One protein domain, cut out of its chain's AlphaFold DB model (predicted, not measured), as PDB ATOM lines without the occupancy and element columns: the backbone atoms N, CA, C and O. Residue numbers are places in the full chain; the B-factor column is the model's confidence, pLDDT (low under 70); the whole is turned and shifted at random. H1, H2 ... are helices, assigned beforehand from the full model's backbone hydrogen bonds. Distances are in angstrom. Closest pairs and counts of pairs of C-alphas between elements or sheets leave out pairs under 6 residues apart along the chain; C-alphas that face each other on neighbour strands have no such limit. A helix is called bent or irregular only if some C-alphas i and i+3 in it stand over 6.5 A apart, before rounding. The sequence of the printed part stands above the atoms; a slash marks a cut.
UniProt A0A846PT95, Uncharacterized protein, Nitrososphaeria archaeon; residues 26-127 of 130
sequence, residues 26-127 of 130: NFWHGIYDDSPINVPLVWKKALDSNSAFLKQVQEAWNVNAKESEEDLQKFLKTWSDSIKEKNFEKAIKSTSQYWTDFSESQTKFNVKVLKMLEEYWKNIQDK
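Overview. This is residues 26 to 127 of the 130 residues of an uncharacterized protein of Nitrososphaeria archaeon (UniProt A0A846PT95). The long helix H6 is the backbone of a flat, six-helix slab: H3 runs back beside it, and H2 crosses its later part at a steep angle. The hairpin of H4 and H5 makes another side of the slab, with H4 packing on H2, while the short H1 sits near H6 without packing on any helix. The printed part has 102 residues with six named helices in the order H1 to H6 and no named strand; the class is all helix. It is compact, with a radius of gyration of the C-alphas of 13.6 A, and spans 38 by 36 by 17 A.

Arrangement. H6, residues 104 to 127, is the longest helix. H3, residues 51 to 63, touches H6 at its residues 109 to 120 alone, opposite ways at a shallow tilt of 7 degrees; the closest C-alphas, of Ala 60 and Phe 109, are 6.7 A apart. H2, residues 39 to 49, touches H6 at its residues 117 to 121 alone, the same way at a steep tilt of 69.6 degrees, only just short of about perpendicular; the closest C-alphas, of Trp 43 and Leu 117, are 6.6 A apart. H2 and H3 touch only at the corner by their link, with the C-alphas of Leu 47 and Leu 54 closest at 5.3 A. H4, residues 69 to 82, touches H2, with the C-alphas of Val 39 and Ser 80 closest at 5.3 A, opposite ways at a steep tilt of 49 degrees. H4 and H6 are close but not clearly touching, with the C-alphas of Leu 72 and Asn 110 closest at 6.7 A. H5, residues 88 to 99, forms a helical hairpin with H4 at a shallow tilt of 23 degrees; the C-alphas of Ser 82 and Ala 91 are closest at 4.4 A. H1, residues 26 to 31, is close to H6 but not clearly touching it: the C-alphas of Phe 27 and Glu 118 are closest at 7.5 A. H5 and H6 are only just apart, at 8.1 A. In H2, H3, H4 and H6 every O i to N i+4 pair is within hydrogen-bond range; in H1 1 of 2 is, in H5 5 of 8.

Along the chain. H6 is 35.0 A long, from C-alpha 104 at (261.345, 218.526, 184.920) to C-alpha 127 at (280.704, 240.556, 204.091). H4 measures 19.8 A, H3 18.6 A, H5 15.5 A, H2 15.3 A and H1 8.5 A, which begins at C-alpha 26 (261.278, 238.949, 195.632). H5 is only just irregular: C-alphas 94 and 97 are 6.6 A apart.

Size, cuts and confidence. The two C-alphas farthest apart, of Asp 101 and Lys 127, are 38.4 A apart. The printed part has no cut. The link from H1 to H2 is short, and the other four are tight. The mean pLDDT of the printed part is 79.7; residues 30 to 37, 64 to 67, 97 and 100 are under 70.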
ATOM      1  N   ASN A  26     261.303 238.196 194.380       87.94
ATOM      2  CA  ASN A  26     261.278 238.949 195.632       87.94
ATOM      3  C   ASN A  26     262.687 239.248 196.157       87.94
ATOM      4  O   ASN A  26     262.916 240.334 196.684       87.94
ATOM      5  N   PHE A  27     263.624 238.309 195.996       86.75
ATOM      6  CA  PHE A  27     265.021 238.517 196.363       86.75
ATOM      7  C   PHE A  27     265.671 239.591 195.488       86.75
ATOM      8  O   PHE A  27     266.168 240.579 196.008       86.75
ATOM      9  N   TRP A  28     265.649 239.454 194.162       83.56
ATOM     10  CA  TRP A  28     266.388 240.367 193.286       83.56
ATOM     11  C   TRP A  28     265.712 241.726 193.084       83.56
ATOM     12  O   TRP A  28     266.406 242.734 192.957       83.56
ATOM     13  N   HIS A  29     264.379 241.760 193.049       78.62
ATOM     14  CA  HIS A  29     263.596 242.972 192.806       78.62
ATOM     15  C   HIS A  29     263.661 243.934 193.997       78.62
ATOM     16  O   HIS A  29     263.806 245.132 193.800       78.62
ATOM     17  N   GLY A  30     263.624 243.417 195.233       64.81
ATOM     18  CA  GLY A  30     263.614 244.245 196.446       64.81
ATOM     19  C   GLY A  30     264.973 244.812 196.869       64.81
ATOM     20  O   GLY A  30     265.020 245.655 197.758       64.81
ATOM     21  N   ILE A  31     266.081 244.353 196.279       62.09
ATOM     22  CA  ILE A  31     267.432 244.782 196.682       62.09
ATOM     23  C   ILE A  31     267.910 246.005 195.869       62.09
ATOM     24  O   ILE A  31     268.832 246.697 196.297       62.09
ATOM     25  N   TYR A  32     267.293 246.316 194.722       57.12
ATOM     26  CA  TYR A  32     267.824 247.318 193.790       57.12
ATOM     27  C   TYR A  32     266.756 248.213 193.156       57.12
ATOM     28  O   TYR A  32     266.503 248.118 191.954       57.12
ATOM     29  N   ASP A  33     266.204 249.145 193.930       55.78
ATOM     30  CA  ASP A  33     265.327 250.190 193.381       55.78
ATOM     31  C   ASP A  33     266.073 251.139 192.411       55.78
ATOM     32  O   ASP A  33     265.463 251.659 191.476       55.78
ATOM     33  N   ASP A  34     267.402 251.289 192.551       52.19
ATOM     34  CA  ASP A  34     268.197 252.262 191.775       52.19
ATOM     35  C   ASP A  34     269.131 251.658 190.703       52.19
ATOM     36  O   ASP A  34     269.608 252.377 189.821       52.19
ATOM     37  N   SER A  35     269.430 250.352 190.737       54.44
ATOM     38  CA  SER A  35     270.350 249.726 189.768       54.44
ATOM     39  C   SER A  35     270.045 248.243 189.541       54.44
ATOM     40  O   SER A  35     270.532 247.407 190.303       54.44
ATOM     41  N   PRO A  36     269.321 247.870 188.472       60.53
ATOM     42  CA  PRO A  36     268.881 246.495 188.269       60.53
ATOM     43  C   PRO A  36     270.060 245.520 188.233       60.53
ATOM     44  O   PRO A  36     271.045 245.737 187.518       60.53
ATOM     45  N   ILE A  37     269.950 244.426 188.989       68.19
ATOM     46  CA  ILE A  37     271.005 243.422 189.029       68.19
ATOM     47  C   ILE A  37     271.165 242.720 187.684       68.19
ATOM     48  O   ILE A  37     270.201 242.364 187.004       68.19
ATOM     49  N   ASN A  38     272.424 242.478 187.338       75.75
ATOM     50  CA  ASN A  38     272.815 241.662 186.204       75.75
ATOM     51  C   ASN A  38     273.112 240.241 186.708       75.75
ATOM     52  O   ASN A  38     274.232 239.950 187.129       75.75
ATOM     53  N   VAL A  39     272.100 239.368 186.708       79.19
ATOM     54  CA  VAL A  39     272.221 237.977 187.186       79.19
ATOM     55  C   VAL A  39     273.333 237.212 186.439       79.19
ATOM     56  O   VAL A  39     274.125 236.545 187.106       79.19
ATOM     57  N   PRO A  40     273.510 237.360 185.106       79.94
ATOM     58  CA  PRO A  40     274.679 236.817 184.404       79.94
ATOM     59  C   PRO A  40     276.033 237.285 184.957       79.94
ATOM     60  O   PRO A  40     276.989 236.510 185.002       79.94
ATOM     61  N   LEU A  41     276.141 238.539 185.405       82.25
ATOM     62  CA  LEU A  41     277.371 239.038 186.023       82.25
ATOM     63  C   LEU A  41     277.612 238.403 187.397       82.25
ATOM     64  O   LEU A  41     278.755 238.075 187.717       82.25
ATOM     65  N   VAL A  42     276.558 238.216 188.199       82.81
ATOM     66  CA  VAL A  42     276.650 237.499 189.483       82.81
ATOM     67  C   VAL A  42     277.109 236.062 189.251       82.81
ATOM     68  O   VAL A  42     278.015 235.604 189.939       82.81
ATOM     69  N   TRP A  43     276.558 235.396 188.235       82.69
ATOM     70  CA  TRP A  43     276.979 234.064 187.804       82.69
ATOM     71  C   TRP A  43     278.461 233.999 187.458       82.69
ATOM     72  O   TRP A  43     279.189 233.190 188.034       82.69
ATOM     73  N   LYS A  44     278.934 234.900 186.594       83.19
ATOM     74  CA  LYS A  44     280.350 234.956 186.224       83.19
ATOM     75  C   LYS A  44     281.249 235.154 187.448       83.19
ATOM     76  O   LYS A  44     282.199 234.405 187.636       83.19
ATOM     77  N   LYS A  45     280.902 236.100 188.329       83.69
ATOM     78  CA  LYS A  45     281.641 236.318 189.582       83.69
ATOM     79  C   LYS A  45     281.634 235.075 190.475       83.69
ATOM     80  O   LYS A  45     282.664 234.746 191.045       83.69
ATOM     81  N   ALA A  46     280.499 234.393 190.606       82.19
ATOM     82  CA  ALA A  46     280.377 233.197 191.436       82.19
ATOM     83  C   ALA A  46     281.294 232.067 190.955       82.19
ATOM     84  O   ALA A  46     281.962 231.437 191.776       82.19
ATOM     85  N   LEU A  47     281.374 231.851 189.640       81.25
ATOM     86  CA  LEU A  47     282.300 230.882 189.056       81.25
ATOM     87  C   LEU A  47     283.766 231.278 189.280       81.25
ATOM     88  O   LEU A  47     284.570 230.423 189.649       81.25
ATOM     89  N   ASP A  48     284.096 232.560 189.101       82.19
ATOM     90  CA  ASP A  48     285.478 233.050 189.166       82.19
ATOM     91  C   ASP A  48     286.041 233.071 190.598       82.19
ATOM     92  O   ASP A  48     287.221 232.786 190.804       82.19
ATOM     93  N   SER A  49     285.225 233.411 191.604       79.25
ATOM     94  CA  SER A  49     285.710 233.629 192.978       79.25
ATOM     95  C   SER A  49     285.251 232.603 194.012       79.25
ATOM     96  O   SER A  49     285.618 232.725 195.180       79.25
ATOM     97  N   ASN A  50     284.462 231.593 193.633       78.69
ATOM     98  CA  ASN A  50     283.995 230.574 194.571       78.69
ATOM     99  C   ASN A  50     284.121 229.155 193.993       78.69
ATOM    100  O   ASN A  50     283.226 228.625 193.338       78.69
ATOM    101  N   SER A  51     285.235 228.491 194.309       78.75
ATOM    102  CA  SER A  51     285.502 227.112 193.879       78.75
ATOM    103  C   SER A  51     284.476 226.099 194.406       78.75
ATOM    104  O   SER A  51     284.190 225.111 193.730       78.75
ATOM    105  N   ALA A  52     283.871 226.345 195.574       80.50
ATOM    106  CA  ALA A  52     282.790 225.511 196.099       80.50
ATOM    107  C   ALA A  52     281.484 225.704 195.311       80.50
ATOM    108  O   ALA A  52     280.765 224.733 195.082       80.50
ATOM    109  N   PHE A  53     281.201 226.928 194.857       79.00
ATOM    110  CA  PHE A  53     280.085 227.215 193.953       79.00
ATOM    111  C   PHE A  53     280.278 226.501 192.612       79.00
ATOM    112  O   PHE A  53     279.391 225.768 192.179       79.00
ATOM    113  N   LEU A  54     281.463 226.633 192.004       79.19
ATOM    114  CA  LEU A  54     281.810 225.938 190.762       79.19
ATOM    115  C   LEU A  54     281.628 224.420 190.894       79.19
ATOM    116  O   LEU A  54     281.018 223.792 190.030       79.19
ATOM    117  N   LYS A  55     282.094 223.828 192.000       81.62
ATOM    118  CA  LYS A  55     281.938 222.391 192.255       81.62
ATOM    119  C   LYS A  55     280.467 221.977 192.358       81.62
ATOM    120  O   LYS A  55     280.064 221.000 191.738       81.62
ATOM    121  N   GLN A  56     279.651 222.734 193.088       80.12
ATOM    122  CA  GLN A  56     278.218 222.452 193.224       80.12
ATOM    123  C   GLN A  56     277.459 222.587 191.892       80.12
ATOM    124  O   GLN A  56     276.538 221.808 191.629       80.12
ATOM    125  N   VAL A  57     277.859 223.538 191.040       79.31
ATOM    126  CA  VAL A  57     277.347 223.672 189.669       79.31
ATOM    127  C   VAL A  57     277.709 222.437 188.852       79.31
ATOM    128  O   VAL A  57     276.826 221.833 188.251       79.31
ATOM    129  N   GLN A  58     278.979 222.024 188.864       79.06
ATOM    130  CA  GLN A  58     279.452 220.842 188.135       79.06
ATOM    131  C   GLN A  58     278.740 219.562 188.599       79.06
ATOM    132  O   GLN A  58     278.324 218.748 187.777       79.06
ATOM    133  N   GLU A  59     278.529 219.398 189.906       81.06
ATOM    134  CA  GLU A  59     277.750 218.288 190.466       81.06
ATOM    135  C   GLU A  59     276.290 218.320 189.996       81.06
ATOM    136  O   GLU A  59     275.744 217.293 189.593       81.06
ATOM    137  N   ALA A  60     275.654 219.497 190.002       74.94
ATOM    138  CA  ALA A  60     274.292 219.660 189.497       74.94
ATOM    139  C   ALA A  60     274.191 219.362 187.991       74.94
ATOM    140  O   ALA A  60     273.186 218.807 187.548       74.94
ATOM    141  N   TRP A  61     275.233 219.684 187.230       76.75
ATOM    142  CA  TRP A  61     275.317 219.446 185.792       76.75
ATOM    143  C   TRP A  61     275.473 217.973 185.443       76.75
ATOM    144  O   TRP A  61     274.766 217.459 184.582       76.75
ATOM    145  N   ASN A  62     276.358 217.270 186.153       72.38
ATOM    146  CA  ASN A  62     276.614 215.846 185.932       72.38
ATOM    147  C   ASN A  62     275.357 214.994 186.169       72.38
ATOM    148  O   ASN A  62     275.163 213.975 185.511       72.38
ATOM    149  N   VAL A  63     274.482 215.430 187.080       71.75
ATOM    150  CA  VAL A  63     273.177 214.796 187.331       71.75
ATOM    151  C   VAL A  63     272.158 215.125 186.230       71.75
ATOM    152  O   VAL A  63     271.273 214.317 185.955       71.75
ATOM    153  N   ASN A  64     272.292 216.278 185.568       66.25
ATOM    154  CA  ASN A  64     271.368 216.783 184.551       66.25
ATOM    155  C   ASN A  64     272.057 216.908 183.180       66.25
ATOM    156  O   ASN A  64     272.006 217.955 182.543       66.25
ATOM    157  N   ALA A  65     272.676 215.818 182.705       57.53
ATOM    158  CA  ALA A  65     273.522 215.758 181.500       57.53
ATOM    159  C   ALA A  65     272.862 216.187 180.165       57.53
ATOM    160  O   ALA A  65     273.502 216.126 179.118       57.53
ATOM    161  N   LYS A  66     271.584 216.583 180.182       61.12
ATOM    162  CA  LYS A  66     270.860 217.143 179.032       61.12
ATOM    163  C   LYS A  66     270.918 218.673 178.958       61.12
ATOM    164  O   LYS A  66     270.544 219.210 177.922       61.12
ATOM    165  N   GLU A  67     271.381 219.355 180.006       69.56
ATOM    166  CA  GLU A  67     271.476 220.817 180.022       69.56
ATOM    167  C   GLU A  67     272.798 221.301 179.431       69.56
ATOM    168  O   GLU A  67     273.873 220.804 179.783       69.56
ATOM    169  N   SER A  68     272.722 222.296 178.548       74.31
ATOM    170  CA  SER A  68     273.897 222.996 178.037       74.31
ATOM    171  C   SER A  68     274.178 224.266 178.843       74.31
ATOM    172  O   SER A  68     273.283 224.863 179.446       74.31
ATOM    173  N   GLU A  69     275.435 224.717 178.821       79.12
ATOM    174  CA  GLU A  69     275.828 225.981 179.455       79.12
ATOM    175  C   GLU A  69     275.076 227.144 178.834       79.12
ATOM    176  O   GLU A  69     274.644 228.070 179.518       79.12
ATOM    177  N   GLU A  70     274.900 227.066 177.521       81.62
ATOM    178  CA  GLU A  70     274.212 228.067 176.736       81.62
ATOM    179  C   GLU A  70     272.754 228.212 177.168       81.62
ATOM    180  O   GLU A  70     272.262 229.336 177.248       81.62
ATOM    181  N   ASP A  71     272.064 227.114 177.476       81.81
ATOM    182  CA  ASP A  71     270.661 227.162 177.897       81.81
ATOM    183  C   ASP A  71     270.515 227.753 179.296       81.81
ATOM    184  O   ASP A  71     269.648 228.604 179.516       81.81
ATOM    185  N   LEU A  72     271.429 227.416 180.211       84.62
ATOM    186  CA  LEU A  72     271.495 228.060 181.520       84.62
ATOM    187  C   LEU A  72     271.791 229.560 181.392       84.62
ATOM    188  O   LEU A  72     271.118 230.381 182.015       84.62
ATOM    189  N   GLN A  73     272.769 229.949 180.570       84.44
ATOM    190  CA  GLN A  73     273.106 231.359 180.366       84.44
ATOM    191  C   GLN A  73     271.948 232.138 179.730       84.44
ATOM    192  O   GLN A  73     271.653 233.257 180.164       84.44
ATOM    193  N   LYS A  74     271.254 231.553 178.743       86.31
ATOM    194  CA  LYS A  74     270.036 232.135 178.155       86.31
ATOM    195  C   LYS A  74     268.963 232.319 179.219       86.31
ATOM    196  O   LYS A  74     268.407 233.411 179.321       86.31
ATOM    197  N   PHE A  75     268.719 231.299 180.040       87.88
ATOM    198  CA  PHE A  75     267.762 231.373 181.138       87.88
ATOM    199  C   PHE A  75     268.106 232.504 182.117       87.88
ATOM    200  O   PHE A  75     267.266 233.367 182.368       87.88
ATOM    201  N   LEU A  76     269.347 232.561 182.610       88.56
ATOM    202  CA  LEU A  76     269.787 233.598 183.549       88.56
ATOM    203  C   LEU A  76     269.697 235.002 182.942       88.56
ATOM    204  O   LEU A  76     269.314 235.946 183.634       88.56
ATOM    205  N   LYS A  77     270.008 235.153 181.649       87.69
ATOM    206  CA  LYS A  77     269.866 236.428 180.940       87.69
ATOM    207  C   LYS A  77     268.400 236.851 180.846       87.69
ATOM    208  O   LYS A  77     268.072 237.968 181.238       87.69
ATOM    209  N   THR A  78     267.528 235.973 180.355       88.81
ATOM    210  CA  THR A  78     266.087 236.244 180.239       88.81
ATOM    211  C   THR A  78     265.482 236.572 181.598       88.81
ATOM    212  O   THR A  78     264.698 237.517 181.714       88.81
ATOM    213  N   TRP A  79     265.881 235.841 182.642       89.38
ATOM    214  CA  TRP A  79     265.422 236.108 183.996       89.38
ATOM    215  C   TRP A  79     265.889 237.475 184.495       89.38
ATOM    216  O   TRP A  79     265.067 238.263 184.953       89.38
ATOM    217  N   SER A  80     267.171 237.810 184.311       87.38
ATOM    218  CA  SER A  80     267.733 239.119 184.675       87.38
ATOM    219  C   SER A  80     267.034 240.292 183.993       87.38
ATOM    220  O   SER A  80     266.927 241.367 184.580       87.38
ATOM    221  N   ASP A  81     266.593 240.113 182.750       85.44
ATOM    222  CA  ASP A  81     265.830 241.127 182.030       85.44
ATOM    223  C   ASP A  81     264.384 241.203 182.547       85.44
ATOM    224  O   ASP A  81     263.848 242.296 182.712       85.44
ATOM    225  N   SER A  82     263.784 240.062 182.886       87.44
ATOM    226  CA  SER A  82     262.392 239.969 183.340       87.44
ATOM    227  C   SER A  82     262.163 240.503 184.754       87.44
ATOM    228  O   SER A  82     261.135 241.122 185.009       87.44
ATOM    229  N   ILE A  83     263.111 240.332 185.680       86.75
ATOM    230  CA  ILE A  83     262.986 240.850 187.060       86.75
ATOM    231  C   ILE A  83     262.980 242.387 187.149       86.75
ATOM    232  O   ILE A  83     262.646 242.941 188.196       86.75
ATOM    233  N   LYS A  84     263.318 243.080 186.051       82.88
ATOM    234  CA  LYS A  84     263.200 244.544 185.918       82.88
ATOM    235  C   LYS A  84     261.745 244.998 185.790       82.88
ATOM    236  O   LYS A  84     261.450 246.181 185.950       82.88
ATOM    237  N   GLU A  85     260.833 244.083 185.469       85.12
ATOM    238  CA  GLU A  85     259.407 244.376 185.410       85.12
ATOM    239  C   GLU A  85     258.863 244.758 186.791       85.12
ATOM    240  O   GLU A  85     259.225 244.176 187.813       85.12
ATOM    241  N   LYS A  86     257.920 245.706 186.811       80.44
ATOM    242  CA  LYS A  86     257.337 246.269 188.048       80.44
ATOM    243  C   LYS A  86     256.490 245.290 188.865       80.44
ATOM    244  O   LYS A  86     256.056 245.632 189.958       80.44
ATOM    245  N   ASN A  87     256.134 244.144 188.293       86.75
ATOM    246  CA  ASN A  87     255.426 243.098 189.016       86.75
ATOM    247  C   ASN A  87     255.785 241.714 188.470       86.75
ATOM    248  O   ASN A  87     256.217 241.559 187.323       86.75
ATOM    249  N   PHE A  88     255.553 240.713 189.311       88.62
ATOM    250  CA  PHE A  88     255.887 239.328 189.020       88.62
ATOM    251  C   PHE A  88     255.121 238.758 187.821       88.62
ATOM    252  O   PHE A  88     255.709 238.051 187.009       88.62
ATOM    253  N   GLU A  89     253.840 239.098 187.646       89.06
ATOM    254  CA  GLU A  89     253.040 238.597 186.517       89.06
ATOM    255  C   GLU A  89     253.657 238.980 185.164       89.06
ATOM    256  O   GLU A  89     253.737 238.154 184.251       89.06
ATOM    257  N   LYS A  90     254.149 240.218 185.039       87.12
ATOM    258  CA  LYS A  90     254.858 240.684 183.842       87.12
ATOM    259  C   LYS A  90     256.211 239.999 183.679       87.12
ATOM    260  O   LYS A  90     256.511 239.550 182.577       87.12
ATOM    261  N   ALA A  91     256.979 239.857 184.761       87.25
ATOM    262  CA  ALA A  91     258.260 239.152 184.736       87.25
ATOM    263  C   ALA A  91     258.100 237.699 184.248       87.25
ATOM    264  O   ALA A  91     258.819 237.241 183.356       87.25
ATOM    265  N   ILE A  92     257.099 236.986 184.769       88.25
ATOM    266  CA  ILE A  92     256.779 235.620 184.349       88.25
ATOM    267  C   ILE A  92     256.320 235.581 182.905       88.25
ATOM    268  O   ILE A  92     256.772 234.716 182.162       88.25
ATOM    269  N   LYS A  93     255.468 236.512 182.469       85.12
ATOM    270  CA  LYS A  93     255.032 236.557 181.072       85.12
ATOM    271  C   LYS A  93     256.217 236.743 180.118       85.12
ATOM    272  O   LYS A  93     256.284 236.039 179.112       85.12
ATOM    273  N   SER A  94     257.168 237.612 180.450       80.25
ATOM    274  CA  SER A  94     258.387 237.824 179.656       80.25
ATOM    275  C   SER A  94     259.313 236.601 179.661       80.25
ATOM    276  O   SER A  94     259.917 236.276 178.642       80.25
ATOM    277  N   THR A  95     259.356 235.858 180.769       78.25
ATOM    278  CA  THR A  95     260.140 234.616 180.882       78.25
ATOM    279  C   THR A  95     259.435 233.417 180.217       78.25
ATOM    280  O   THR A  95     260.101 232.530 179.686       78.25
ATOM    281  N   SER A  96     258.091 233.429 180.155       75.44
ATOM    282  CA  SER A  96     257.202 232.368 179.628       75.44
ATOM    283  C   SER A  96     257.558 231.848 178.256       75.44
ATOM    284  O   SER A  96     257.468 230.650 178.024       75.44
ATOM    285  N   GLN A  97     258.082 232.701 177.392       69.00
ATOM    286  CA  GLN A  97     258.424 232.313 176.029       69.00
ATOM    287  C   GLN A  97     259.628 231.365 175.933       69.00
ATOM    288  O   GLN A  97     259.830 230.769 174.882       69.00
ATOM    289  N   TYR A  98     260.420 231.215 176.999       71.44
ATOM    290  CA  TYR A  98     261.692 230.484 176.953       71.44
ATOM    291  C   TYR A  98     261.710 229.171 177.731       71.44
ATOM    292  O   TYR A  98     262.623 228.374 177.557       71.44
ATOM    293  N   TRP A  99     260.740 228.963 178.613       72.75
ATOM    294  CA  TRP A  99     260.860 227.986 179.697       72.75
ATOM    295  C   TRP A  99     259.607 227.117 179.897       72.75
ATOM    296  O   TRP A  99     259.605 226.229 180.745       72.75
ATOM    297  N   THR A 100     258.544 227.333 179.107       69.94
ATOM    298  CA  THR A 100     257.319 226.507 179.138       69.94
ATOM    299  C   THR A 100     257.559 225.075 178.680       69.94
ATOM    300  O   THR A 100     256.811 224.183 179.074       69.94
ATOM    301  N   ASP A 101     258.619 224.863 177.900       74.38
ATOM    302  CA  ASP A 101     258.963 223.569 177.313       74.38
ATOM    303  C   ASP A 101     260.083 222.858 178.084       74.38
ATOM    304  O   ASP A 101     260.559 221.800 177.667       74.38
ATOM    305  N   PHE A 102     260.516 223.419 179.217       78.88
ATOM    306  CA  PHE A 102     261.526 222.784 180.048       78.88
ATOM    307  C   PHE A 102     261.004 221.462 180.598       78.88
ATOM    308  O   PHE A 102     259.959 221.393 181.249       78.88
ATOM    309  N   SER A 103     261.784 220.404 180.401       79.88
ATOM    310  CA  SER A 103     261.569 219.173 181.153       79.88
ATOM    311  C   SER A 103     261.762 219.401 182.660       79.88
ATOM    312  O   SER A 103     262.379 220.373 183.114       79.88
ATOM    313  N   GLU A 104     261.242 218.475 183.461       81.50
ATOM    314  CA  GLU A 104     261.345 218.526 184.920       81.50
ATOM    315  C   GLU A 104     262.807 218.632 185.399       81.50
ATOM    316  O   GLU A 104     263.097 219.363 186.348       81.50
ATOM    317  N   SER A 105     263.748 217.959 184.723       81.25
ATOM    318  CA  SER A 105     265.176 218.034 185.059       81.25
ATOM    319  C   SER A 105     265.762 219.423 184.804       81.25
ATOM    320  O   SER A 105     266.467 219.941 185.670       81.25
ATOM    321  N   GLN A 106     265.420 220.064 183.680       81.50
ATOM    322  CA  GLN A 106     265.908 221.419 183.358       81.50
ATOM    323  C   GLN A 106     265.349 222.424 184.356       81.50
ATOM    324  O   GLN A 106     266.070 223.265 184.884       81.50
ATOM    325  N   THR A 107     264.062 222.283 184.678       83.81
ATOM    326  CA  THR A 107     263.390 223.113 185.678       83.81
ATOM    327  C   THR A 107     264.090 223.014 187.033       83.81
ATOM    328  O   THR A 107     264.454 224.031 187.626       83.81
ATOM    329  N   LYS A 108     264.342 221.791 187.521       85.31
ATOM    330  CA  LYS A 108     265.043 221.570 188.795       85.31
ATOM    331  C   LYS A 108     266.472 222.109 188.770       85.31
ATOM    332  O   LYS A 108     266.903 222.703 189.759       85.31
ATOM    333  N   PHE A 109     267.193 221.923 187.667       86.19
ATOM    334  CA  PHE A 109     268.556 222.422 187.507       86.19
ATOM    335  C   PHE A 109     268.612 223.955 187.543       86.19
ATOM    336  O   PHE A 109     269.322 224.521 188.375       86.19
ATOM    337  N   ASN A 110     267.795 224.623 186.728       86.56
ATOM    338  CA  ASN A 110     267.736 226.083 186.651       86.56
ATOM    339  C   ASN A 110     267.329 226.716 187.989       86.56
ATOM    340  O   ASN A 110     267.956 227.678 188.440       86.56
ATOM    341  N   VAL A 111     266.347 226.131 188.686       88.81
ATOM    342  CA  VAL A 111     265.976 226.553 190.047       88.81
ATOM    343  C   VAL A 111     267.131 226.381 191.030       88.81
ATOM    344  O   VAL A 111     267.354 227.252 191.872       88.81
ATOM    345  N   LYS A 112     267.865 225.264 190.960       89.19
ATOM    346  CA  LYS A 112     269.002 225.016 191.853       89.19
ATOM    347  C   LYS A 112     270.102 226.056 191.645       89.19
ATOM    348  O   LYS A 112     270.592 226.605 192.628       89.19
ATOM    349  N   VAL A 113     270.442 226.366 190.393       88.38
ATOM    350  CA  VAL A 113     271.439 227.399 190.076       88.38
ATOM    351  C   VAL A 113     271.002 228.772 190.588       88.38
ATOM    352  O   VAL A 113     271.814 229.464 191.201       88.38
ATOM    353  N   LEU A 114     269.732 229.157 190.410       89.50
ATOM    354  CA  LEU A 114     269.223 230.427 190.944       89.50
ATOM    355  C   LEU A 114     269.405 230.535 192.456       89.50
ATOM    356  O   LEU A 114     269.956 231.523 192.930       89.50
ATOM    357  N   LYS A 115     269.026 229.496 193.204       90.31
ATOM    358  CA  LYS A 115     269.191 229.480 194.666       90.31
ATOM    359  C   LYS A 115     270.646 229.618 195.082       90.31
ATOM    360  O   LYS A 115     270.960 230.402 195.969       90.31
ATOM    361  N   MET A 116     271.540 228.895 194.413       88.88
ATOM    362  CA  MET A 116     272.969 229.006 194.694       88.88
ATOM    363  C   MET A 116     273.484 230.427 194.436       88.88
ATOM    364  O   MET A 116     274.339 230.910 195.177       88.88
ATOM    365  N   LEU A 117     272.988 231.106 193.394       88.31
ATOM    366  CA  LEU A 117     273.362 232.492 193.096       88.31
ATOM    367  C   LEU A 117     272.849 233.473 194.144       88.31
ATOM    368  O   LEU A 117     273.581 234.381 194.531       88.31
ATOM    369  N   GLU A 118     271.620 233.280 194.611       88.31
ATOM    370  CA  GLU A 118     271.013 234.074 195.680       88.31
ATOM    371  C   GLU A 118     271.804 233.923 196.987       88.31
ATOM    372  O   GLU A 118     272.179 234.918 197.608       88.31
ATOM    373  N   GLU A 119     272.146 232.688 197.365       87.75
ATOM    374  CA  GLU A 119     272.981 232.394 198.536       87.75
ATOM    375  C   GLU A 119     274.382 232.999 198.410       87.75
ATOM    376  O   GLU A 119     274.887 233.629 199.342       87.75
ATOM    377  N   TYR A 120     275.019 232.837 197.248       85.81
ATOM    378  CA  TYR A 120     276.321 233.431 196.971       85.81
ATOM    379  C   TYR A 120     276.288 234.955 197.098       85.81
ATOM    380  O   TYR A 120     277.164 235.543 197.735       85.81
ATOM    381  N   TRP A 121     275.271 235.592 196.520       84.81
ATOM    382  CA  TRP A 121     275.137 237.040 196.545       84.81
ATOM    383  C   TRP A 121     274.884 237.569 197.950       84.81
ATOM    384  O   TRP A 121     275.571 238.495 198.379       84.81
ATOM    385  N   LYS A 122     273.981 236.924 198.695       84.81
ATOM    386  CA  LYS A 122     273.723 237.248 200.098       84.81
ATOM    387  C   LYS A 122     275.015 237.214 200.923       84.81
ATOM    388  O   LYS A 122     275.326 238.174 201.617       84.81
ATOM    389  N   ASN A 123     275.832 236.174 200.744       83.56
ATOM    390  CA  ASN A 123     277.122 236.053 201.430       83.56
ATOM    391  C   ASN A 123     278.127 237.161 201.064       83.56
ATOM    392  O   ASN A 123     278.976 237.500 201.884       83.56
ATOM    393  N   ILE A 124     278.089 237.700 199.839       81.12
ATOM    394  CA  ILE A 124     278.924 238.856 199.471       81.12
ATOM    395  C   ILE A 124     278.412 240.123 200.149       81.12
ATOM    396  O   ILE A 124     279.214 240.914 200.637       81.12
ATOM    397  N   GLN A 125     277.094 240.333 200.150       74.44
ATOM    398  CA  GLN A 125     276.488 241.514 200.759       74.44
ATOM    399  C   GLN A 125     276.779 241.566 202.257       74.44
ATOM    400  O   GLN A 125     277.260 242.592 202.731       74.44
ATOM    401  N   ASP A 126     276.592 240.450 202.963       74.19
ATOM    402  CA  ASP A 126     276.842 240.353 204.403       74.19
ATOM    403  C   ASP A 126     278.309 240.672 204.754       74.19
ATOM    404  O   ASP A 126     278.580 241.328 205.753       74.19
ATOM    405  N   LYS A 127     279.265 240.286 203.897       70.81
ATOM    406  CA  LYS A 127     280.704 240.556 204.091       70.81
ATOM    407  C   LYS A 127     281.136 241.995 203.803       70.81
ATOM    408  O   LYS A 127     282.232 242.367 204.197       70.81
TER     409      LYS A 127